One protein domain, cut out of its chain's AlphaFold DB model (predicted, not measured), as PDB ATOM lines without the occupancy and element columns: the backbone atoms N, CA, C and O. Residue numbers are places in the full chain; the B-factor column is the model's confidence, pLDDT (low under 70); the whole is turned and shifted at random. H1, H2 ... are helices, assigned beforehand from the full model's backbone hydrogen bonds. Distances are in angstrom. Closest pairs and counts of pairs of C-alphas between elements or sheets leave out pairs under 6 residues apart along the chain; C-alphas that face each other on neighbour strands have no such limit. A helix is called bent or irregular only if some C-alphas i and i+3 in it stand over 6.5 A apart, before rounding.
ATOM      1  N   GLY A 238      91.353  72.466 157.940       83.62
ATOM      2  CA  GLY A 238      91.516  72.871 159.341       83.62
ATOM      3  C   GLY A 238      92.092  74.285 159.492       83.62
ATOM      4  O   GLY A 238      92.273  75.012 158.515       83.62
ATOM      5  N   THR A 239      92.349  74.712 160.731       84.38
ATOM      6  CA  THR A 239      92.835  76.068 161.035       84.38
ATOM      7  C   THR A 239      94.340  76.094 161.282       84.38
ATOM      8  O   THR A 239      94.904  75.228 161.954       84.38
ATOM      9  N   SER A 240      95.011  77.120 160.756       88.06
ATOM     10  CA  SER A 240      96.416  77.367 161.085       88.06
ATOM     11  C   SER A 240      96.536  78.116 162.419       88.06
ATOM     12  O   SER A 240      95.817  79.096 162.623       88.06
ATOM     13  N   PRO A 241      97.488  77.757 163.306       88.06
ATOM     14  CA  PRO A 241      97.792  78.568 164.486       88.06
ATOM     15  C   PRO A 241      98.461  79.904 164.120       88.06
ATOM     16  O   PRO A 241      98.532  80.815 164.944       88.06
ATOM     17  N   LEU A 242      98.969  80.038 162.888       90.38
ATOM     18  CA  LEU A 242      99.601  81.255 162.389       90.38
ATOM     19  C   LEU A 242      98.570  82.120 161.663       90.38
ATOM     20  O   LEU A 242      98.139  81.783 160.557       90.38
ATOM     21  N   LYS A 243      98.249  83.281 162.247       91.50
ATOM     22  CA  LYS A 243      97.297  84.254 161.683       91.50
ATOM     23  C   LYS A 243      97.614  84.619 160.227       91.50
ATOM     24  O   LYS A 243      96.701  84.764 159.430       91.50
ATOM     25  N   GLN A 244      98.891  84.744 159.869       90.31
ATOM     26  CA  GLN A 244      99.329  85.100 158.515       90.31
ATOM     27  C   GLN A 244      99.012  84.000 157.496       90.31
ATOM     28  O   GLN A 244      98.617  84.294 156.376       90.31
ATOM     29  N   VAL A 245      99.158  82.732 157.889       91.94
ATOM     30  CA  VAL A 245      98.837  81.594 157.018       91.94
ATOM     31  C   VAL A 245      97.325  81.470 156.856       91.94
ATOM     32  O   VAL A 245      96.843  81.259 155.750       91.94
ATOM     33  N   GLU A 246      96.573  81.685 157.936       92.81
ATOM     34  CA  GLU A 246      95.110  81.742 157.884       92.81
ATOM     35  C   GLU A 246      94.613  82.902 157.004       92.81
ATOM     36  O   GLU A 246      93.663  82.744 156.242       92.81
ATOM     37  N   ALA A 247      95.290  84.052 157.053       93.69
ATOM     38  CA  ALA A 247      94.998  85.191 156.195       93.69
ATOM     39  C   ALA A 247      95.215  84.877 154.706       93.69
ATOM     40  O   ALA A 247      94.378  85.244 153.886       93.69
ATOM     41  N   LEU A 248      96.305  84.179 154.361       93.62
ATOM     42  CA  LEU A 248      96.570  83.726 152.992       93.62
ATOM     43  C   LEU A 248      95.537  82.697 152.522       93.62
ATOM     44  O   LEU A 248      95.045  82.798 151.402       93.62
ATOM     45  N   ARG A 249      95.168  81.748 153.391       94.94
ATOM     46  CA  ARG A 249      94.119  80.761 153.113       94.94
ATOM     47  C   ARG A 249      92.782  81.427 152.808       94.94
ATOM     48  O   ARG A 249      92.174  81.119 151.793       94.94
ATOM     49  N   MET A 250      92.328  82.337 153.673       95.94
ATOM     50  CA  MET A 250      91.065  83.054 153.465       95.94
ATOM     51  C   MET A 250      91.103  83.936 152.221       95.94
ATOM     52  O   MET A 250      90.098  84.033 151.522       95.94
ATOM     53  N   PHE A 251      92.253  84.538 151.912       95.50
ATOM     54  CA  PHE A 251      92.426  85.298 150.680       95.50
ATOM     55  C   PHE A 251      92.240  84.410 149.443       95.50
ATOM     56  O   PHE A 251      91.447  84.764 148.575       95.50
ATOM     57  N   GLU A 252      92.896  83.245 149.380       95.62
ATOM     58  CA  GLU A 252      92.730  82.318 148.250       95.62
ATOM     59  C   GLU A 252      91.302  81.765 148.177       95.62
ATOM     60  O   GLU A 252      90.692  81.815 147.115       95.62
ATOM     61  N   LEU A 253      90.714  81.364 149.315       97.50
ATOM     62  CA  LEU A 253      89.326  80.891 149.382       97.50
ATOM     63  C   LEU A 253      88.345  81.931 148.828       97.50
ATOM     64  O   LEU A 253      87.409  81.581 148.112       97.50
ATOM     65  N   SER A 254      88.568  83.212 149.130       98.12
ATOM     66  CA  SER A 254      87.723  84.304 148.636       98.12
ATOM     67  C   SER A 254      87.798  84.447 147.113       98.12
ATOM     68  O   SER A 254      86.785  84.692 146.469       98.12
ATOM     69  N   PHE A 255      88.980  84.283 146.513       97.12
ATOM     70  CA  PHE A 255      89.129  84.371 145.061       97.12
ATOM     71  C   PHE A 255      88.633  83.119 144.343       97.12
ATOM     72  O   PHE A 255      87.887  83.247 143.378       97.12
ATOM     73  N   ASP A 256      88.951  81.923 144.831       98.12
ATOM     74  CA  ASP A 256      88.488  80.683 144.198       98.12
ATOM     75  C   ASP A 256      86.958  80.540 144.282       98.12
ATOM     76  O   ASP A 256      86.321  80.054 143.343       98.12
ATOM     77  N   SER A 257      86.336  81.047 145.355       98.56
ATOM     78  CA  SER A 257      84.869  81.095 145.473       98.56
ATOM     79  C   SER A 257      84.255  82.159 144.569       98.56
ATOM     80  O   SER A 257      83.180  81.923 144.020       98.56
ATOM     81  N   MET A 258      84.946  83.283 144.344       98.62
ATOM     82  CA  MET A 258      84.569  84.267 143.325       98.62
ATOM     83  C   MET A 258      84.575  83.640 141.926       98.62
ATOM     84  O   MET A 258      83.610  83.806 141.187       98.62
ATOM     85  N   TYR A 259      85.632  82.901 141.573       98.25
ATOM     86  CA  TYR A 259      85.763  82.264 140.257       98.25
ATOM     87  C   TYR A 259      84.804  81.089 140.049       98.25
ATOM     88  O   TYR A 259      84.495  80.753 138.914       98.25
ATOM     89  N   SER A 260      84.336  80.479 141.135       98.12
ATOM     90  CA  SER A 260      83.316  79.422 141.102       98.12
ATOM     91  C   SER A 260      81.898  79.955 141.309       98.12
ATOM     92  O   SER A 260      80.987  79.172 141.571       98.12
ATOM     93  N   HIS A 261      81.723  81.282 141.314       98.38
ATOM     94  CA  HIS A 261      80.434  81.959 141.485       98.38
ATOM     95  C   HIS A 261      79.685  81.577 142.779       98.38
ATOM     96  O   HIS A 261      78.462  81.696 142.873       98.38
ATOM     97  N   GLN A 262      80.416  81.174 143.825       98.25
ATOM     98  CA  GLN A 262      79.880  80.884 145.159       98.25
ATOM     99  C   GLN A 262      79.804  82.170 145.994       98.25
ATOM    100  O   GLN A 262      80.587  82.387 146.920       98.25
ATOM    101  N   TYR A 263      78.867  83.058 145.653       98.62
ATOM    102  CA  TYR A 263      78.858  84.443 146.153       98.62
ATOM    103  C   TYR A 263      78.708  84.586 147.671       98.62
ATOM    104  O   TYR A 263      79.316  85.487 148.243       98.62
ATOM    105  N   GLU A 264      77.921  83.735 148.337       98.31
ATOM    106  CA  GLU A 264      77.789  83.797 149.803       98.31
ATOM    107  C   GLU A 264      79.116  83.442 150.483       98.31
ATOM    108  O   GLU A 264      79.641  84.248 151.253       98.31
ATOM    109  N   LEU A 265      79.717  82.307 150.105       98.25
ATOM    110  CA  LEU A 265      81.033  81.883 150.593       98.25
ATOM    111  C   LEU A 265      82.107  82.939 150.302       98.25
ATOM    112  O   LEU A 265      82.922  83.260 151.171       98.25
ATOM    113  N   CYS A 266      82.085  83.511 149.101       98.62
ATOM    114  CA  CYS A 266      82.994  84.569 148.679       98.62
ATOM    115  C   CYS A 266      82.855  85.822 149.554       98.62
ATOM    116  O   CYS A 266      83.847  86.331 150.081       98.62
ATOM    117  N   ALA A 267      81.626  86.299 149.777       98.69
ATOM    118  CA  ALA A 267      81.371  87.464 150.618       98.69
ATOM    119  C   ALA A 267      81.827  87.240 152.067       98.69
ATOM    120  O   ALA A 267      82.494  88.098 152.646       98.69
ATOM    121  N   GLU A 268      81.492  86.089 152.649       98.19
ATOM    122  CA  GLU A 268      81.863  85.736 154.021       98.19
ATOM    123  C   GLU A 268      83.379  85.597 154.189       98.19
ATOM    124  O   GLU A 268      83.948  86.102 155.162       98.19
ATOM    125  N   SER A 269      84.052  84.998 153.205       97.75
ATOM    126  CA  SER A 269      85.509  84.840 153.203       97.75
ATOM    127  C   SER A 269      86.228  86.190 153.098       97.75
ATOM    128  O   SER A 269      87.171  86.444 153.859       97.75
ATOM    129  N   PHE A 270      85.745  87.113 152.256       98.19
ATOM    130  CA  PHE A 270      86.293  88.471 152.192       98.19
ATOM    131  C   PHE A 270      86.041  89.261 153.475       98.19
ATOM    132  O   PHE A 270      86.944  89.954 153.945       98.19
ATOM    133  N   ILE A 271      84.860  89.137 154.086       97.94
ATOM    134  CA  ILE A 271      84.584  89.770 155.383       97.94
ATOM    135  C   ILE A 271      85.582  89.268 156.431       97.94
ATOM    136  O   ILE A 271      86.183  90.073 157.139       97.94
ATOM    137  N   LYS A 272      85.854  87.961 156.466       96.31
ATOM    138  CA  LYS A 272      86.851  87.387 157.377       96.31
ATOM    139  C   LYS A 272      88.276  87.874 157.095       96.31
ATOM    140  O   LYS A 272      89.070  88.033 158.024       96.31
ATOM    141  N   CYS A 273      88.608  88.184 155.841       96.50
ATOM    142  CA  CYS A 273      89.893  88.801 155.499       96.50
ATOM    143  C   CYS A 273      90.091  90.175 156.158       96.50
ATOM    144  O   CYS A 273      91.239  90.537 156.421       96.50
ATOM    145  N   ILE A 274      89.024  90.918 156.475       94.38
ATOM    146  CA  ILE A 274      89.114  92.227 157.146       94.38
ATOM    147  C   ILE A 274      89.735  92.086 158.545       94.38
ATOM    148  O   ILE A 274      90.570  92.907 158.927       94.38
ATOM    149  N   ASP A 275      89.394  91.024 159.281       92.12
ATOM    150  CA  ASP A 275      89.911  90.761 160.635       92.12
ATOM    151  C   ASP A 275      91.341  90.191 160.619       92.12
ATOM    152  O   ASP A 275      92.146  90.365 161.552       92.12
ATOM    153  N   LEU A 276      91.668  89.478 159.542       93.00
ATOM    154  CA  LEU A 276      92.942  88.789 159.377       93.00
ATOM    155  C   LEU A 276      94.037  89.696 158.806       93.00
ATOM    156  O   LEU A 276      95.200  89.544 159.188       93.00
ATOM    157  N   ASN A 277      93.673  90.665 157.966       90.19
ATOM    158  CA  ASN A 277      94.601  91.519 157.234       90.19
ATOM    159  C   ASN A 277      94.406  93.005 157.547       90.19
ATOM    160  O   ASN A 277      93.293  93.515 157.618       90.19
ATOM    161  N   SER A 278      95.522  93.726 157.647       86.25
ATOM    162  CA  SER A 278      95.533  95.189 157.776       86.25
ATOM    163  C   SER A 278      95.628  95.926 156.436       86.25
ATOM    164  O   SER A 278      95.490  97.146 156.410       86.25
ATOM    165  N   TRP A 279      95.865  95.205 155.337       87.44
ATOM    166  CA  TRP A 279      95.969  95.736 153.975       87.44
ATOM    167  C   TRP A 279      94.721  95.384 153.162       87.44
ATOM    168  O   TRP A 279      94.109  94.342 153.396       87.44
ATOM    169  N   SER A 280      94.378  96.231 152.187       90.06
ATOM    170  CA  SER A 280      93.309  95.989 151.202       90.06
ATOM    171  C   SER A 280      91.901  95.807 151.790       90.06
ATOM    172  O   SER A 280      91.031  95.234 151.141       90.06
ATOM    173  N   GLN A 281      91.637  96.310 153.000       94.62
ATOM    174  CA  GLN A 281      90.331  96.147 153.650       94.62
ATOM    175  C   GLN A 281      89.181  96.762 152.832       94.62
ATOM    176  O   GLN A 281      88.116  96.157 152.739       94.62
ATOM    177  N   ALA A 282      89.404  97.911 152.179       95.88
ATOM    178  CA  ALA A 282      88.412  98.528 151.295       95.88
ATOM    179  C   ALA A 282      88.035  97.615 150.118       95.88
ATOM    180  O   ALA A 282      86.858  97.491 149.785       95.88
ATOM    181  N   LEU A 283      89.023  96.923 149.540       95.94
ATOM    182  CA  LEU A 283      88.805  95.946 148.474       95.94
ATOM    183  C   LEU A 283      87.980  94.749 148.963       95.94
ATOM    184  O   LEU A 283      87.061  94.323 148.270       95.94
ATOM    185  N   TYR A 284      88.262  94.227 150.160       97.75
ATOM    186  CA  TYR A 284      87.500  93.103 150.716       97.75
ATOM    187  C   TYR A 284      86.033  93.471 150.961       97.75
ATOM    188  O   TYR A 284      85.137  92.729 150.563       97.75
ATOM    189  N   VAL A 285      85.777  94.646 151.546       98.31
ATOM    190  CA  VAL A 285      84.411  95.154 151.762       98.31
ATOM    191  C   VAL A 285      83.685  95.353 150.432       98.31
ATOM    192  O   VAL A 285      82.533  94.943 150.297       98.31
ATOM    193  N   TYR A 286      84.365  95.927 149.438       98.62
ATOM    194  CA  TYR A 286      83.820  96.130 148.098       98.62
ATOM    195  C   TYR A 286      83.452  94.810 147.405       98.62
ATOM    196  O   TYR A 286      82.359  94.691 146.848       98.62
ATOM    197  N   ASN A 287      84.323  93.801 147.465       98.56
ATOM    198  CA  ASN A 287      84.058  92.495 146.859       98.56
ATOM    199  C   ASN A 287      82.902  91.773 147.559       98.56
ATOM    200  O   ASN A 287      82.036  91.216 146.884       98.56
ATOM    201  N   ALA A 288      82.829  91.838 148.891       98.75
ATOM    202  CA  ALA A 288      81.706  91.282 149.641       98.75
ATOM    203  C   ALA A 288      80.377  91.985 149.301       98.75
ATOM    204  O   ALA A 288      79.370  91.314 149.076       98.75
ATOM    205  N   ALA A 289      80.374  93.320 149.194       98.81
ATOM    206  CA  ALA A 289      79.209  94.088 148.746       98.81
ATOM    207  C   ALA A 289      78.750  93.657 147.345       98.81
ATOM    208  O   ALA A 289      77.561  93.445 147.112       98.81
ATOM    209  N   SER A 290      79.712  93.471 146.440       98.81
ATOM    210  CA  SER A 290      79.470  93.065 145.055       98.81
ATOM    211  C   SER A 290      78.907  91.650 144.954       98.81
ATOM    212  O   SER A 290      77.980  91.419 144.191       98.81
ATOM    213  N   CYS A 291      79.357  90.718 145.794       98.88
ATOM    214  CA  CYS A 291      78.762  89.382 145.871       98.88
ATOM    215  C   CYS A 291      77.288  89.428 146.309       98.88
ATOM    216  O   CYS A 291      76.441  88.763 145.714       98.88
ATOM    217  N   TYR A 292      76.950  90.258 147.303       98.81
ATOM    218  CA  TYR A 292      75.550  90.452 147.698       98.81
ATOM    219  C   TYR A 292      74.717  91.159 146.624       98.81
ATOM    220  O   TYR A 292      73.522  90.888 146.522       98.81
ATOM    221  N   LEU A 293      75.320  92.015 145.795       98.62
ATOM    222  CA  LEU A 293      74.649  92.578 144.622       98.62
ATOM    223  C   LEU A 293      74.274  91.479 143.616       98.62
ATOM    224  O   LEU A 293      73.151  91.487 143.111       98.62
ATOM    225  N   VAL A 294      75.160  90.514 143.350       98.31
ATOM    226  CA  VAL A 294      74.824  89.392 142.457       98.31
ATOM    227  C   VAL A 294      73.685  88.555 143.035       98.31
ATOM    228  O   VAL A 294      72.734  88.233 142.328       98.31
ATOM    229  N   LEU A 295      73.717  88.267 144.338       98.56
ATOM    230  CA  LEU A 295      72.634  87.549 145.021       98.56
ATOM    231  C   LEU A 295      71.301  88.310 144.968       98.56
ATOM    232  O   LEU A 295      70.255  87.696 144.780       98.56
ATOM    233  N   TYR A 296      71.333  89.642 145.061       97.94
ATOM    234  CA  TYR A 296      70.162  90.488 144.826       97.94
ATOM    235  C   TYR A 296      69.621  90.325 143.398       97.94
ATOM    236  O   TYR A 296      68.427  90.098 143.223       97.94
ATOM    237  N   ARG A 297      70.492  90.363 142.381       95.19
ATOM    238  CA  ARG A 297      70.103  90.166 140.973       95.19
ATOM    239  C   ARG A 297      69.525  88.771 140.718       95.19
ATOM    240  O   ARG A 297      68.562  88.644 139.966       95.19
ATOM    241  N   LYS A 298      70.079  87.742 141.367       95.38
ATOM    242  CA  LYS A 298      69.637  86.340 141.255       95.38
ATOM    243  C   LYS A 298      68.383  86.018 142.079       95.38
ATOM    244  O   LYS A 298      67.767  84.986 141.832       95.38
ATOM    245  N   ALA A 299      67.959  86.883 143.006       95.50
ATOM    246  CA  ALA A 299      66.745  86.672 143.802       95.50
ATOM    247  C   ALA A 299      65.458  86.647 142.950       95.50
ATOM    248  O   ALA A 299      64.450  86.070 143.360       95.50
ATOM    249  N   GLY A 300      65.483  87.248 141.754       87.81
ATOM    250  CA  GLY A 300      64.354  87.240 140.825       87.81
ATOM    251  C   GLY A 300      63.084  87.806 141.466       87.81
ATOM    252  O   GLY A 300      63.046  88.965 141.870       87.81
ATOM    253  N   ASN A 301      62.040  86.979 141.565       90.44
ATOM    254  CA  ASN A 301      60.746  87.374 142.134       90.44
ATOM    255  C   ASN A 301      60.648  87.185 143.661       90.44
ATOM    256  O   ASN A 301      59.619  87.540 144.247       90.44
ATOM    257  N   ASP A 302      61.675  86.636 144.317       96.69
ATOM    258  CA  ASP A 302      61.714  86.527 145.777       96.69
ATOM    259  C   ASP A 302      62.035  87.892 146.398       96.69
ATOM    260  O   ASP A 302      63.192  88.300 146.537       96.69
ATOM    261  N   LYS A 303      60.978  88.608 146.789       95.81
ATOM    262  CA  LYS A 303      61.083  89.942 147.394       95.81
ATOM    263  C   LYS A 303      61.850  89.935 148.713       95.81
ATOM    264  O   LYS A 303      62.618  90.859 148.957       95.81
ATOM    265  N   ALA A 304      61.672  88.909 149.547       97.62
ATOM    266  CA  ALA A 304      62.325  88.852 150.852       97.62
ATOM    267  C   ALA A 304      63.836  88.633 150.696       97.62
ATOM    268  O   ALA A 304      64.638  89.305 151.353       97.62
ATOM    269  N   ALA A 305      64.235  87.741 149.782       97.62
ATOM    270  CA  ALA A 305      65.638  87.564 149.428       97.62
ATOM    271  C   ALA A 305      66.217  88.832 148.784       97.62
ATOM    272  O   ALA A 305      67.290  89.282 149.189       97.62
ATOM    273  N   ALA A 306      65.496  89.451 147.844       97.50
ATOM    274  CA  ALA A 306      65.929  90.684 147.194       97.50
ATOM    275  C   ALA A 306      66.158  91.815 148.214       97.50
ATOM    276  O   ALA A 306      67.228  92.417 148.226       97.50
ATOM    277  N   GLU A 307      65.219  92.062 149.129       98.19
ATOM    278  CA  GLU A 307      65.362  93.079 150.180       98.19
ATOM    279  C   GLU A 307      66.555  92.793 151.106       98.19
ATOM    280  O   GLU A 307      67.365  93.688 151.378       98.19
ATOM    281  N   LYS A 308      66.717  91.535 151.546       98.38
ATOM    282  CA  LYS A 308      67.852  91.095 152.375       98.38
ATOM    283  C   LYS A 308      69.188  91.397 151.691       98.38
ATOM    284  O   LYS A 308      70.086  91.972 152.316       98.38
ATOM    285  N   TRP A 309      69.336  90.990 150.433       98.56
ATOM    286  CA  TRP A 309      70.590  91.126 149.696       98.56
ATOM    287  C   TRP A 309      70.862  92.570 149.275       98.56
ATOM    288  O   TRP A 309      71.986  93.042 149.451       98.56
ATOM    289  N   ALA A 310      69.833  93.308 148.852       98.56
ATOM    290  CA  ALA A 310      69.937  94.728 148.533       98.56
ATOM    291  C   ALA A 310      70.436  95.542 149.729       98.56
ATOM    292  O   ALA A 310      71.333  96.383 149.588       98.56
ATOM    293  N   LYS A 311      69.897  95.259 150.924       98.69
ATOM    294  CA  LYS A 311      70.328  95.902 152.165       98.69
ATOM    295  C   LYS A 311      71.793  95.590 152.472       98.69
ATOM    296  O   LYS A 311      72.570  96.516 152.682       98.69
ATOM    297  N   LYS A 312      72.191  94.311 152.455       98.62
ATOM    298  CA  LYS A 312      73.588  93.913 152.717       98.62
ATOM    299  C   LYS A 312      74.573  94.555 151.733       98.62
ATOM    300  O   LYS A 312      75.603  95.066 152.168       98.62
ATOM    301  N   ALA A 313      74.257  94.547 150.438       98.81
ATOM    302  CA  ALA A 313      75.093  95.159 149.407       98.81
ATOM    303  C   ALA A 313      75.239  96.671 149.632       98.81
ATOM    304  O   ALA A 313      76.355  97.184 149.690       98.81
ATOM    305  N   THR A 314      74.120  97.375 149.835       98.69
ATOM    306  CA  THR A 314      74.106  98.830 150.065       98.69
ATOM    307  C   THR A 314      74.883  99.213 151.326       98.69
ATOM    308  O   THR A 314      75.718 100.119 151.281       98.69
ATOM    309  N   ASP A 315      74.658  98.501 152.433       98.56
ATOM    310  CA  ASP A 315      75.340  98.753 153.705       98.56
ATOM    311  C   ASP A 315      76.861  98.595 153.571       98.56
ATOM    312  O   ASP A 315      77.613  99.406 154.109       98.56
ATOM    313  N   LEU A 316      77.332  97.567 152.855       98.62
ATOM    314  CA  LEU A 316      78.765  97.349 152.661       98.62
ATOM    315  C   LEU A 316      79.381  98.329 151.661       98.62
ATOM    316  O   LEU A 316      80.462  98.841 151.941       98.62
ATOM    317  N   TYR A 317      78.713  98.661 150.550       98.62
ATOM    318  CA  TYR A 317      79.220  99.685 149.629       98.62
ATOM    319  C   TYR A 317      79.426 101.027 150.334       98.62
ATOM    320  O   TYR A 317      80.476 101.645 150.180       98.62
ATOM    321  N   ASN A 318      78.479 101.434 151.182       97.94
ATOM    322  CA  ASN A 318      78.594 102.669 151.960       97.94
ATOM    323  C   ASN A 318      79.714 102.633 153.011       97.94
ATOM    324  O   ASN A 318      80.178 103.691 153.421       97.94
ATOM    325  N   LYS A 319      80.175 101.443 153.417       97.56
ATOM    326  CA  LYS A 319      81.312 101.271 154.332       97.56
ATOM    327  C   LYS A 319      82.667 101.275 153.634       97.56
ATOM    328  O   LYS A 319      83.671 101.436 154.314       97.56
ATOM    329  N   VAL A 320      82.747 101.106 152.311       97.00
ATOM    330  CA  VAL A 320      84.036 101.102 151.585       97.00
ATOM    331  C   VAL A 320      84.905 102.333 151.918       97.00
ATOM    332  O   VAL A 320      86.092 102.136 152.208       97.00
ATOM    333  N   PRO A 321      84.364 103.572 151.974       95.50
ATOM    334  CA  PRO A 321      85.131 104.751 152.379       95.50
ATOM    335  C   PRO A 321      85.767 104.661 153.769       95.50
ATOM    336  O   PRO A 321      86.868 105.173 153.958       95.50
ATOM    337  N   ASP A 322      85.143 103.953 154.712       95.12
ATOM    338  CA  ASP A 322      85.654 103.806 156.080       95.12
ATOM    339  C   ASP A 322      86.951 102.993 156.135       95.12
ATOM    340  O   ASP A 322      87.667 103.029 157.138       95.12
ATOM    341  N   TYR A 323      87.264 102.220 155.092       92.69
ATOM    342  CA  TYR A 323      88.436 101.344 155.043       92.69
ATOM    343  C   TYR A 323      89.531 101.826 154.089       92.69
ATOM    344  O   TYR A 323      90.667 101.363 154.201       92.69
ATOM    345  N   ALA A 324      89.223 102.744 153.176       89.94
ATOM    346  CA  ALA A 324      90.157 103.189 152.151       89.94
ATOM    347  C   ALA A 324      91.159 104.229 152.680       89.94
ATOM    348  O   ALA A 324      90.851 105.049 153.544       89.94
ATOM    349  N   GLY A 325      92.393 104.203 152.170       82.00
ATOM    350  CA  GLY A 325      93.429 105.191 152.491       82.00
ATOM    351  C   GLY A 325      94.028 105.075 153.899       82.00
ATOM    352  O   GLY A 325      94.914 105.861 154.242       82.00
ATOM    353  N   LYS A 326      93.597 104.081 154.691       83.44
ATOM    354  CA  LYS A 326      94.178 103.734 156.002       83.44
ATOM    355  C   LYS A 326      95.620 103.243 155.894       83.44
ATOM    356  O   LYS A 326      96.401 103.441 156.821       83.44
ATOM    357  N   LYS A 327      95.952 102.591 154.779       81.50
ATOM    358  CA  LYS A 327      97.300 102.134 154.436       81.50
ATOM    359  C   LYS A 327      97.803 102.869 153.210       81.50
ATOM    360  O   LYS A 327      97.053 103.111 152.264       81.50
ATOM    361  N   LYS A 328      99.087 103.217 153.231       74.50
ATOM    362  CA  LYS A 328      99.768 103.870 152.115       74.50
ATOM    363  C   LYS A 328     100.968 103.045 151.694       74.50
ATOM    364  O   LYS A 328     101.646 102.455 152.525       74.50
ATOM    365  N   PHE A 329     101.250 103.043 150.403       68.50
ATOM    366  CA  PHE A 329     102.498 102.527 149.867       68.50
ATOM    367  C   PHE A 329     103.305 103.717 149.356       68.50
ATOM    368  O   PHE A 329     102.842 104.439 148.473       68.50
ATOM    369  N   LEU A 330     104.477 103.970 149.949       67.50
ATOM    370  CA  LEU A 330     105.328 105.120 149.606       67.50
ATOM    371  C   LEU A 330     104.571 106.457 149.636       67.50
ATOM    372  O   LEU A 330     104.615 107.237 148.685       67.50
ATOM    373  N   ALA A 331     103.835 106.702 150.722       69.19
ATOM    374  CA  ALA A 331     102.960 107.862 150.907       69.19
ATOM    375  C   ALA A 331     101.799 108.018 149.895       69.19
ATOM    376  O   ALA A 331     101.008 108.953 150.036       69.19
ATOM    377  N   SER A 332     101.637 107.096 148.943       74.56
ATOM    378  CA  SER A 332     100.514 107.058 148.000       74.56
ATOM    379  C   SER A 332      99.420 106.111 148.494       74.56
ATOM    380  O   SER A 332      99.707 105.115 149.159       74.56
ATOM    381  N   GLN A 333      98.158 106.413 148.182       79.75
ATOM    382  CA  GLN A 333      97.064 105.469 148.428       79.75
ATOM    383  C   GLN A 333      97.261 104.193 147.603       79.75
ATOM    384  O   GLN A 333      97.881 104.216 146.537       79.75
ATOM    385  N   LEU A 334      96.736 103.077 148.104       82.62
ATOM    386  CA  LEU A 334      96.795 101.817 147.378       82.62
ATOM    387  C   LEU A 334      95.983 101.911 146.074       82.62
ATOM    388  O   LEU A 334      94.852 102.396 146.109       82.62
ATOM    389  N   PRO A 335      96.505 101.388 144.948       84.12
ATOM    390  CA  PRO A 335      95.792 101.244 143.676       84.12
ATOM    391  C   PRO A 335      94.320 100.846 143.794       84.12
ATOM    392  O   PRO A 335      93.436 101.516 143.264       84.12
ATOM    393  N   PHE A 336      94.057  99.762 144.527       88.56
ATOM    394  CA  PHE A 336      92.705  99.243 144.678       88.56
ATOM    395  C   PHE A 336      91.832 100.105 145.588       88.56
ATOM    396  O   PHE A 336      90.638 100.157 145.335       88.56
ATOM    397  N   ASP A 337      92.391 100.825 146.566       90.94
ATOM    398  CA  ASP A 337      91.618 101.764 147.391       90.94
ATOM    399  C   ASP A 337      91.073 102.911 146.527       90.94
ATOM    400  O   ASP A 337      89.884 103.218 146.590       90.94
ATOM    401  N   VAL A 338      91.921 103.498 145.672       90.38
ATOM    402  CA  VAL A 338      91.519 104.555 144.725       90.38
ATOM    403  C   VAL A 338      90.432 104.041 143.782       90.38
ATOM    404  O   VAL A 338      89.396 104.685 143.605       90.38
ATOM    405  N   TYR A 339      90.646 102.850 143.225       92.06
ATOM    406  CA  TYR A 339      89.717 102.211 142.302       92.06
ATOM    407  C   TYR A 339      88.343 101.937 142.945       92.06
ATOM    408  O   TYR A 339      87.324 102.367 142.401       92.06
ATOM    409  N   VAL A 340      88.282 101.279 144.114       95.44
ATOM    410  CA  VAL A 340      86.989 100.927 144.736       95.44
ATOM    411  C   VAL A 340      86.246 102.159 145.247       95.44
ATOM    412  O   VAL A 340      85.023 102.216 145.129       95.44
ATOM    413  N   LEU A 341      86.962 103.178 145.737       94.81
ATOM    414  CA  LEU A 341      86.365 104.468 146.091       94.81
ATOM    415  C   LEU A 341      85.717 105.133 144.875       94.81
ATOM    416  O   LEU A 341      84.559 105.547 144.943       94.81
ATOM    417  N   ARG A 342      86.433 105.200 143.744       94.94
ATOM    418  CA  ARG A 342      85.889 105.757 142.499       94.94
ATOM    419  C   ARG A 342      84.638 104.997 142.058       94.94
ATOM    420  O   ARG A 342      83.654 105.634 141.689       94.94
ATOM    421  N   LYS A 343      84.655 103.661 142.117       96.25
ATOM    422  CA  LYS A 343      83.508 102.811 141.751       96.25
ATOM    423  C   LYS A 343      82.291 103.069 142.630       96.25
ATOM    424  O   LYS A 343      81.208 103.296 142.101       96.25
ATOM    425  N   VAL A 344      82.462 103.097 143.951       97.38
ATOM    426  CA  VAL A 344      81.353 103.377 144.877       97.38
ATOM    427  C   VAL A 344      80.785 104.779 144.646       97.38
ATOM    428  O   VAL A 344      79.569 104.924 144.538       97.38
ATOM    429  N   ASN A 345      81.641 105.787 144.453       96.94
ATOM    430  CA  ASN A 345      81.196 107.145 144.129       96.94
ATOM    431  C   ASN A 345      80.433 107.195 142.790       96.94
ATOM    432  O   ASN A 345      79.390 107.844 142.702       96.94
ATOM    433  N   LYS A 346      80.891 106.455 141.765       95.81
ATOM    434  CA  LYS A 346      80.186 106.297 140.477       95.81
ATOM    435  C   LYS A 346      78.794 105.698 140.689       95.81
ATOM    436  O   LYS A 346      77.827 106.194 140.116       95.81
ATOM    437  N   PHE A 347      78.669 104.658 141.514       97.00
ATOM    438  CA  PHE A 347      77.386 104.008 141.801       97.00
ATOM    439  C   PHE A 347      76.424 104.939 142.545       97.00
ATOM    440  O   PHE A 347      75.260 105.047 142.163       97.00
ATOM    441  N   GLN A 348      76.913 105.666 143.552       97.19
ATOM    442  CA  GLN A 348      76.121 106.645 144.302       97.19
ATOM    443  C   GLN A 348      75.635 107.796 143.411       97.19
ATOM    444  O   GLN A 348      74.457 108.157 143.450       97.19
ATOM    445  N   GLU A 349      76.506 108.334 142.556       95.69
ATOM    446  CA  GLU A 349      76.129 109.395 141.620       95.69
ATOM    447  C   GLU A 349      75.118 108.900 140.575       95.69
ATOM    448  O   GLU A 349      74.142 109.593 140.278       95.69
ATOM    449  N   ARG A 350      75.285 107.673 140.060       93.69
ATOM    450  CA  ARG A 350      74.298 107.043 139.167       93.69
ATOM    451  C   ARG A 350      72.948 106.882 139.856       93.69
ATOM    452  O   ARG A 350      71.939 107.255 139.262       93.69
ATOM    453  N   ALA A 351      72.931 106.402 141.099       96.12
ATOM    454  CA  ALA A 351      71.711 106.223 141.887       96.12
ATOM    455  C   ALA A 351      70.961 107.547 142.057       96.12
ATOM    456  O   ALA A 351      69.771 107.634 141.750       96.12
ATOM    457  N   ARG A 352      71.684 108.612 142.430       96.62
ATOM    458  CA  ARG A 352      71.142 109.970 142.564       96.62
ATOM    459  C   ARG A 352      70.585 110.501 141.241       96.62
ATOM    460  O   ARG A 352      69.477 111.027 141.215       96.62
ATOM    461  N   ARG A 353      71.335 110.360 140.144       93.69
ATOM    462  CA  ARG A 353      70.939 110.837 138.808       93.69
ATOM    463  C   ARG A 353      69.716 110.101 138.262       93.69
ATOM    464  O   ARG A 353      68.896 110.710 137.584       93.69
ATOM    465  N   MET A 354      69.626 108.798 138.510       91.31
ATOM    466  CA  MET A 354      68.551 107.940 138.006       91.31
ATOM    467  C   MET A 354      67.328 107.906 138.932       91.31
ATOM    468  O   MET A 354      66.268 107.468 138.493       91.31
ATOM    469  N   GLY A 355      67.461 108.353 140.185       95.19
ATOM    470  CA  GLY A 355      66.390 108.291 141.181       95.19
ATOM    471  C   GLY A 355      66.043 106.859 141.593       95.19
ATOM    472  O   GLY A 355      64.876 106.560 141.828       95.19
ATOM    473  N   VAL A 356      67.035 105.965 141.636       94.81
ATOM    474  CA  VAL A 356      66.860 104.540 141.969       94.81
ATOM    475  C   VAL A 356      67.734 104.146 143.166       94.81
ATOM    476  O   VAL A 356      68.716 104.840 143.448       94.81
ATOM    477  N   PRO A 357      67.419 103.048 143.876       96.56
ATOM    478  CA  PRO A 357      68.301 102.485 144.896       96.56
ATOM    479  C   PRO A 357      69.720 102.213 144.375       96.56
ATOM    480  O   PRO A 357      69.921 101.949 143.191       96.56
ATOM    481  N   LEU A 358      70.717 102.222 145.267       97.56
ATOM    482  CA  LEU A 358      72.126 102.036 144.888       97.56
ATOM    483  C   LEU A 358      72.355 100.740 144.098       97.56
ATOM    484  O   LEU A 358      73.042 100.763 143.081       97.56
ATOM    485  N   VAL A 359      71.742  99.634 144.522       96.56
ATOM    486  CA  VAL A 359      71.862  98.324 143.857       96.56
ATOM    487  C   VAL A 359      71.279  98.297 142.441       96.56
ATOM    488  O   VAL A 359      71.780  97.569 141.590       96.56
ATOM    489  N   ASP A 360      70.286  99.143 142.159       93.75
ATOM    490  CA  ASP A 360      69.674  99.299 140.835       93.75
ATOM    491  C   ASP A 360      70.475 100.219 139.903       93.75
ATOM    492  O   ASP A 360      70.227 100.261 138.694       93.75
ATOM    493  N   ALA A 361      71.410 100.990 140.464       93.88
ATOM    494  CA  ALA A 361      72.245 101.938 139.737       93.88
ATOM    495  C   ALA A 361      73.565 101.333 139.243       93.88
ATOM    496  O   ALA A 361      74.259 101.961 138.438       93.88
ATOM    497  N   VAL A 362      73.931 100.145 139.731       94.94
ATOM    498  CA  VAL A 362      75.146  99.442 139.311       94.94
ATOM    499  C   VAL A 362      74.920  98.812 137.937       94.94
ATOM    500  O   VAL A 362      73.990  98.028 137.755       94.94
ATOM    501  N   GLY A 363      75.777  99.167 136.975       92.44
ATOM    502  CA  GLY A 363      75.749  98.649 135.606       92.44
ATOM    503  C   GLY A 363      76.428  97.291 135.486       92.44
ATOM    504  O   GLY A 363      75.926  96.297 136.014       92.44
ATOM    505  N   VAL A 364      77.576  97.259 134.800       95.81
ATOM    506  CA  VAL A 364      78.364  96.026 134.633       95.81
ATOM    507  C   VAL A 364      78.641  95.389 135.992       95.81
ATOM    508  O   VAL A 364      78.894  96.092 136.971       95.81
ATOM    509  N   ASP A 365      78.545  94.062 136.055       97.19
ATOM    510  CA  ASP A 365      78.732  93.314 137.290       97.19
ATOM    511  C   ASP A 365      80.139  93.530 137.884       97.19
ATOM    512  O   ASP A 365      81.132  93.155 137.253       97.19
ATOM    513  N   PRO A 366      80.251  94.121 139.089       98.06
ATOM    514  CA  PRO A 366      81.547  94.373 139.703       98.06
ATOM    515  C   PRO A 366      82.307  93.101 140.089       98.06
ATOM    516  O   PRO A 366      83.534  93.137 140.192       98.06
ATOM    517  N   VAL A 367      81.607  91.977 140.304       98.56
ATOM    518  CA  VAL A 367      82.257  90.682 140.535       98.56
ATOM    519  C   VAL A 367      82.945  90.223 139.256       98.56
ATOM    520  O   VAL A 367      84.110  89.849 139.312       98.56
ATOM    521  N   GLU A 368      82.294  90.344 138.099       98.50
ATOM    522  CA  GLU A 368      82.884  89.971 136.803       98.50
ATOM    523  C   GLU A 368      84.048  90.878 136.401       98.50
ATOM    524  O   GLU A 368      85.054  90.426 135.850       98.50
ATOM    525  N   GLU A 369      83.958  92.164 136.737       96.88
ATOM    526  CA  GLU A 369      85.089  93.077 136.607       96.88
ATOM    527  C   GLU A 369      86.266  92.638 137.490       96.88
ATOM    528  O   GLU A 369      87.406  92.613 137.025       96.88
ATOM    529  N   MET A 370      86.011  92.238 138.739       96.94
ATOM    530  CA  MET A 370      87.059  91.765 139.641       96.94
ATOM    531  C   MET A 370      87.634  90.410 139.206       96.94
ATOM    532  O   MET A 370      88.847  90.217 139.255       96.94
ATOM    533  N   ILE A 371      86.795  89.503 138.703       97.94
ATOM    534  CA  ILE A 371      87.190  88.247 138.059       97.94
ATOM    535  C   ILE A 371      88.168  88.553 136.923       97.94
ATOM    536  O   ILE A 371      89.297  88.058 136.938       97.94
ATOM    537  N   PHE A 372      87.801  89.430 135.985       95.81
ATOM    538  CA  PHE A 372      88.682  89.819 134.885       95.81
ATOM    539  C   PHE A 372      89.983  90.448 135.400       95.81
ATOM    540  O   PHE A 372      91.084  89.990 135.067       95.81
ATOM    541  N   LEU A 373      89.870  91.450 136.278       92.31
ATOM    542  CA  LEU A 373      91.007  92.155 136.857       92.31
ATOM    543  C   LEU A 373      91.936  91.232 137.622       92.31
ATOM    544  O   LEU A 373      93.099  91.608 137.753       92.31
ATOM    545  N   TRP A 374      91.471  90.064 138.088       91.31
ATOM    546  CA  TRP A 374      92.278  89.065 138.778       91.31
ATOM    547  C   TRP A 374      92.785  87.890 137.927       91.31
ATOM    548  O   TRP A 374      93.555  87.085 138.443       91.31
ATOM    549  N   ASN A 375      92.541  87.887 136.611       91.06
ATOM    550  CA  ASN A 375      92.761  86.750 135.696       91.06
ATOM    551  C   ASN A 375      91.878  85.524 136.003       91.06
ATOM    552  O   ASN A 375      92.274  84.401 135.706       91.06
ATOM    553  N   GLY A 376      90.700  85.721 136.586       94.75
ATOM    554  CA  GLY A 376      89.745  84.657 136.887       94.75
ATOM    555  C   GLY A 376      89.386  83.768 135.690       94.75
ATOM    556  O   GLY A 376      89.456  82.556 135.863       94.75
ATOM    557  N   PRO A 377      89.142  84.293 134.463       95.38
ATOM    558  CA  PRO A 377      88.784  83.447 133.320       95.38
ATOM    559  C   PRO A 377      89.806  82.342 133.019       95.38
ATOM    560  O   PRO A 377      89.440  81.262 132.577       95.38
ATOM    561  N   LEU A 378      91.093  82.581 133.299       92.19
ATOM    562  CA  LEU A 378      92.153  81.589 133.101       92.19
ATOM    563  C   LEU A 378      91.998  80.358 134.019       92.19
ATOM    564  O   LEU A 378      92.456  79.272 133.665       92.19
ATOM    565  N   ARG A 379      91.372  80.536 135.189       94.25
ATOM    566  CA  ARG A 379      91.157  79.518 136.232       94.25
ATOM    567  C   ARG A 379      89.791  78.831 136.135       94.25
ATOM    568  O   ARG A 379      89.522  77.924 136.910       94.25
ATOM    569  N   MET A 380      88.932  79.279 135.226       96.56
ATOM    570  CA  MET A 380      87.564  78.789 135.097       96.56
ATOM    571  C   MET A 380      87.470  77.658 134.075       96.56
ATOM    572  O   MET A 380      88.139  77.679 133.035       96.56
ATOM    573  N   ASP A 381      86.609  76.688 134.358       95.44
ATOM    574  CA  ASP A 381      86.139  75.715 133.380       95.44
ATOM    575  C   ASP A 381      85.072  76.318 132.442       95.44
ATOM    576  O   ASP A 381      84.735  77.502 132.508       95.44
ATOM    577  N   ALA A 382      84.551  75.509 131.517       95.69
ATOM    578  CA  ALA A 382      83.567  75.976 130.543       95.69
ATOM    579  C   ALA A 382      82.251  76.450 131.191       95.69
ATOM    580  O   ALA A 382      81.714  77.469 130.761       95.69
ATOM    581  N   ALA A 383      81.764  75.757 132.225       97.38
ATOM    582  CA  ALA A 383      80.504  76.092 132.886       97.38
ATOM    583  C   ALA A 383      80.628  77.400 133.677       97.38
ATOM    584  O   ALA A 383      79.780  78.281 133.579       97.38
ATOM    585  N   GLN A 384      81.744  77.585 134.378       98.25
ATOM    586  CA  GLN A 384      82.045  78.820 135.101       98.25
ATOM    587  C   GLN A 384      82.222  80.008 134.141       98.25
ATOM    588  O   GLN A 384      81.768  81.116 134.419       98.25
ATOM    589  N   LEU A 385      82.834  79.799 132.969       98.38
ATOM    590  CA  LEU A 385      82.908  80.839 131.935       98.38
ATOM    591  C   LEU A 385      81.519  81.220 131.392       98.38
ATOM    592  O   LEU A 385      81.287  82.394 131.089       98.38
ATOM    593  N   GLU A 386      80.601  80.258 131.270       98.00
ATOM    594  CA  GLU A 386      79.202  80.504 130.897       98.00
ATOM    595  C   GLU A 386      78.444  81.269 131.990       98.00
ATOM    596  O   GLU A 386      77.751  82.240 131.677       98.00
ATOM    597  N   ASP A 387      78.645  80.923 133.263       98.00
ATOM    598  CA  ASP A 387      78.086  81.663 134.401       98.00
ATOM    599  C   ASP A 387      78.565  83.123 134.412       98.00
ATOM    600  O   ASP A 387      77.762  84.050 134.563       98.00
ATOM    601  N   SER A 388      79.862  83.350 134.178       98.56
ATOM    602  CA  SER A 388      80.428  84.695 134.025       98.56
ATOM    603  C   SER A 388      79.812  85.458 132.850       98.56
ATOM    604  O   SER A 388      79.496  86.647 132.962       98.56
ATOM    605  N   TRP A 389      79.594  84.784 131.718       98.06
ATOM    606  CA  TRP A 389      78.930  85.385 130.562       98.06
ATOM    607  C   TRP A 389      77.487  85.798 130.881       98.06
ATOM    608  O   TRP A 389      77.079  86.909 130.529       98.06
ATOM    609  N   ALA A 390      76.737  84.942 131.579       96.88
ATOM    610  CA  ALA A 390      75.360  85.205 131.988       96.88
ATOM    611  C   ALA A 390      75.262  86.389 132.966       96.88
ATOM    612  O   ALA A 390      74.413  87.266 132.793       96.88
ATOM    613  N   ASN A 391      76.172  86.491 133.942       97.19
ATOM    614  CA  ASN A 391      76.203  87.636 134.863       97.19
ATOM    615  C   ASN A 391      76.457  88.959 134.121       97.19
ATOM    616  O   ASN A 391      75.838  89.978 134.435       97.19
ATOM    617  N   LEU A 392      77.324  88.956 133.099       97.12
ATOM    618  CA  LEU A 392      77.535  90.127 132.241       97.12
ATOM    619  C   LEU A 392      76.280  90.454 131.412       97.12
ATOM    620  O   LEU A 392      75.921  91.624 131.284       97.12
ATOM    621  N   ALA A 393      75.589  89.442 130.881       95.56
ATOM    622  CA  ALA A 393      74.386  89.616 130.066       95.56
ATOM    623  C   ALA A 393      73.185  90.199 130.836       95.56
ATOM    624  O   ALA A 393      72.320  90.817 130.219       95.56
ATOM    625  N   TRP A 394      73.169  90.129 132.173       93.69
ATOM    626  CA  TRP A 394      72.095  90.682 133.012       93.69
ATOM    627  C   TRP A 394      71.712  92.134 132.676       93.69
ATOM    628  O   TRP A 394      70.535  92.497 132.721       93.69
ATOM    629  N   SER A 395      72.693  92.978 132.325       90.12
ATOM    630  CA  SER A 395      72.424  94.381 131.965       90.12
ATOM    631  C   SER A 395      71.681  94.517 130.631       90.12
ATOM    632  O   SER A 395      70.970  95.495 130.419       90.12
ATOM    633  N   GLU A 396      71.840  93.553 129.727       91.56
ATOM    634  CA  GLU A 396      71.273  93.550 128.374       91.56
ATOM    635  C   GLU A 396      69.914  92.846 128.298       91.56
ATOM    636  O   GLU A 396      69.167  93.051 127.341       91.56
ATOM    637  N   GLU A 397      69.578  92.048 129.308       89.50
ATOM    638  CA  GLU A 397      68.413  91.170 129.317       89.50
ATOM    639  C   GLU A 397      67.246  91.722 130.145       89.50
ATOM    640  O   GLU A 397      67.407  92.485 131.094       89.50
ATOM    641  N   GLY A 398      66.024  91.320 129.793       85.31
ATOM    642  CA  GLY A 398      64.807  91.787 130.458       85.31
ATOM    643  C   GLY A 398      64.395  93.210 130.059       85.31
ATOM    644  O   GLY A 398      65.183  94.026 129.583       85.31
ATOM    645  N   GLU A 399      63.110  93.527 130.230       84.56
ATOM    646  CA  GLU A 399      62.534  94.772 129.703       84.56
ATOM    647  C   GLU A 399      63.127  96.034 130.352       84.56
ATOM    648  O   GLU A 399      63.350  97.043 129.682       84.56
ATOM    649  N   VAL A 400      63.388  95.992 131.659       84.88
ATOM    650  CA  VAL A 400      63.894  97.154 132.401       84.88
ATOM    651  C   VAL A 400      65.379  97.381 132.123       84.88
ATOM    652  O   VAL A 400      65.767  98.509 131.806       84.88
ATOM    653  N   ASN A 401      66.207  96.336 132.213       86.00
ATOM    654  CA  ASN A 401      67.655  96.495 132.086       86.00
ATOM    655  C   ASN A 401      68.048  96.807 130.644       86.00
ATOM    656  O   ASN A 401      68.772  97.774 130.439       86.00
ATOM    657  N   SER A 402      67.472  96.130 129.644       87.31
ATOM    658  CA  SER A 402      67.736  96.432 128.226       87.31
ATOM    659  C   SER A 402      67.447  97.898 127.864       87.31
ATOM    660  O   SER A 402      68.254  98.554 127.199       87.31
ATOM    661  N   LYS A 403      66.343  98.474 128.369       89.69
ATOM    662  CA  LYS A 403      66.017  99.901 128.188       89.69
ATOM    663  C   LYS A 403      67.022 100.823 128.882       89.69
ATOM    664  O   LYS A 403      67.329 101.891 128.346       89.69
ATOM    665  N   ARG A 404      67.525 100.444 130.065       87.75
ATOM    666  CA  ARG A 404      68.593 101.184 130.765       87.75
ATOM    667  C   ARG A 404      69.910 101.087 129.991       87.75
ATOM    668  O   ARG A 404      70.514 102.116 129.709       87.75
ATOM    669  N   TRP A 405      70.291  99.887 129.562       92.12
ATOM    670  CA  TRP A 405      71.522  99.599 128.830       92.12
ATOM    671  C   TRP A 405      71.597 100.278 127.465       92.12
ATOM    672  O   TRP A 405      72.650 100.780 127.063       92.12
ATOM    673  N   ALA A 406      70.466 100.397 126.766       91.25
ATOM    674  CA  ALA A 406      70.387 101.157 125.522       91.25
ATOM    675  C   ALA A 406      70.886 102.605 125.699       91.25
ATOM    676  O   ALA A 406      71.582 103.128 124.827       91.25
ATOM    677  N   LYS A 407      70.594 103.217 126.854       90.56
ATOM    678  CA  LYS A 407      71.005 104.581 127.232       90.56
ATOM    679  C   LYS A 407      72.325 104.633 128.002       90.56
ATOM    680  O   LYS A 407      72.741 105.714 128.414       90.56
ATOM    681  N   GLU A 408      72.954 103.487 128.233       90.75
ATOM    682  CA  GLU A 408      74.149 103.411 129.051       90.75
ATOM    683  C   GLU A 408      75.348 104.046 128.343       90.75
ATOM    684  O   GLU A 408      75.467 104.030 127.109       90.75
ATOM    685  N   SER A 409      76.236 104.620 129.154       89.81
ATOM    686  CA  SER A 409      77.465 105.238 128.691       89.81
ATOM    687  C   SER A 409      78.291 104.259 127.864       89.81
ATOM    688  O   SER A 409      78.352 103.054 128.121       89.81
TER     689      SER A 409
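This is residues 238 to 409 of the 581 residues of the protein "Inclusion body clearance protein IML2" of Ascosphaera apis ARSEF 7405 (UniProt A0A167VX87). Four long helices, H1 to H4, stand side by side in a slightly zigzag row and alternate in direction. The rest of the helices lie over one face of that row: H5 meets H3 with residues 336 to 340 and H4 with residues 340 to 344 and slants away from them, H7 packs at a steep tilt on residues 287 to 294 of H3, short H6 and H8 and slanting H9 fill in around them, and H10 sits at the far rim, touching no helix. The printed part has 172 residues with ten named helices, H1 to H10 in chain order, and no named strand; the class is all helix. The whole is compact and rounded, with a radius of gyration of the C-alphas of 16.3 A and spans of 51 by 38 by 31 A.

H1, residues 243 to 259, and H2, residues 263 to 276, form a hairpin at a shallow tilt of 22 degrees; their closest C-alphas, Ser 254 and Cys 266, are 4.7 A apart. H2 forms another hairpin with H3, residues 281 to 298, at 16 degrees, closest at the C-alphas of Ala 267 and Ala 288, 4.0 A. H3 and H4, residues 303 to 323, form a third, also at 16 degrees, with the C-alphas of Ala 289 and Ala 313 closest at 4.3 A. H1 and H4 are apart. H3 is the hub, touching four helices. H5, residues 335 to 354, touches H3 at a steep tilt of 41 degrees, the same way; the closest C-alphas are those of Ala 282 and Asp 337, 6.0 A. H6, residues 358 to 361, touches H5, closest at the C-alphas of Ala 351 and Ala 361, 4.8 A. H7, residues 366 to 374, touches H3 at a steep tilt of 51 degrees, opposite ways, closest at the C-alphas of Ser 290 and Val 367, 5.8 A. H8, residues 376 to 379, only just touches H1, with 3 pairs of C-alphas within 8 A, the closest being Tyr 259 and Gly 376, 5.7 A. H9, residues 382 to 393, only just touches H7, also with 3 pairs, closest at the C-alphas of Glu 368 and Ser 388, 6.4 A. H10, residues 399 to 406, touches no helix. Every O i to N i+4 pair is within hydrogen-bond range in H1, H3, H5, H7 and H9; the counts are 9 of 10 in H2, 14 of 17 in H4 and 3 of 4 in H10, while H6 and H8 are too short for such a pair.

H1 begins at C-alpha 243, (97.297, 84.254, 161.683), and is 24.4 A long; H2 measures 19.8 A and H3 26.0 A. H4, the longest by residues, measures 30.6 A and is irregular, but only just: C-alphas 318 and 321 are 6.9 A apart. H5 measures 28.6 A and H9 16.4 A. H10 ends at C-alpha 406, (70.387, 101.157, 125.522).

The C-alphas farthest apart, Pro 241 and Lys 403, are 52.7 A apart. The printed part has no cut. The link from H4 to H5 is long, with 11 residues, and in it residues 328 to 329 pair antiparallel with 332 to 333; the other links are tight. Mean pLDDT of the printed part is 93.8, and residues 329 to 331 are under 70.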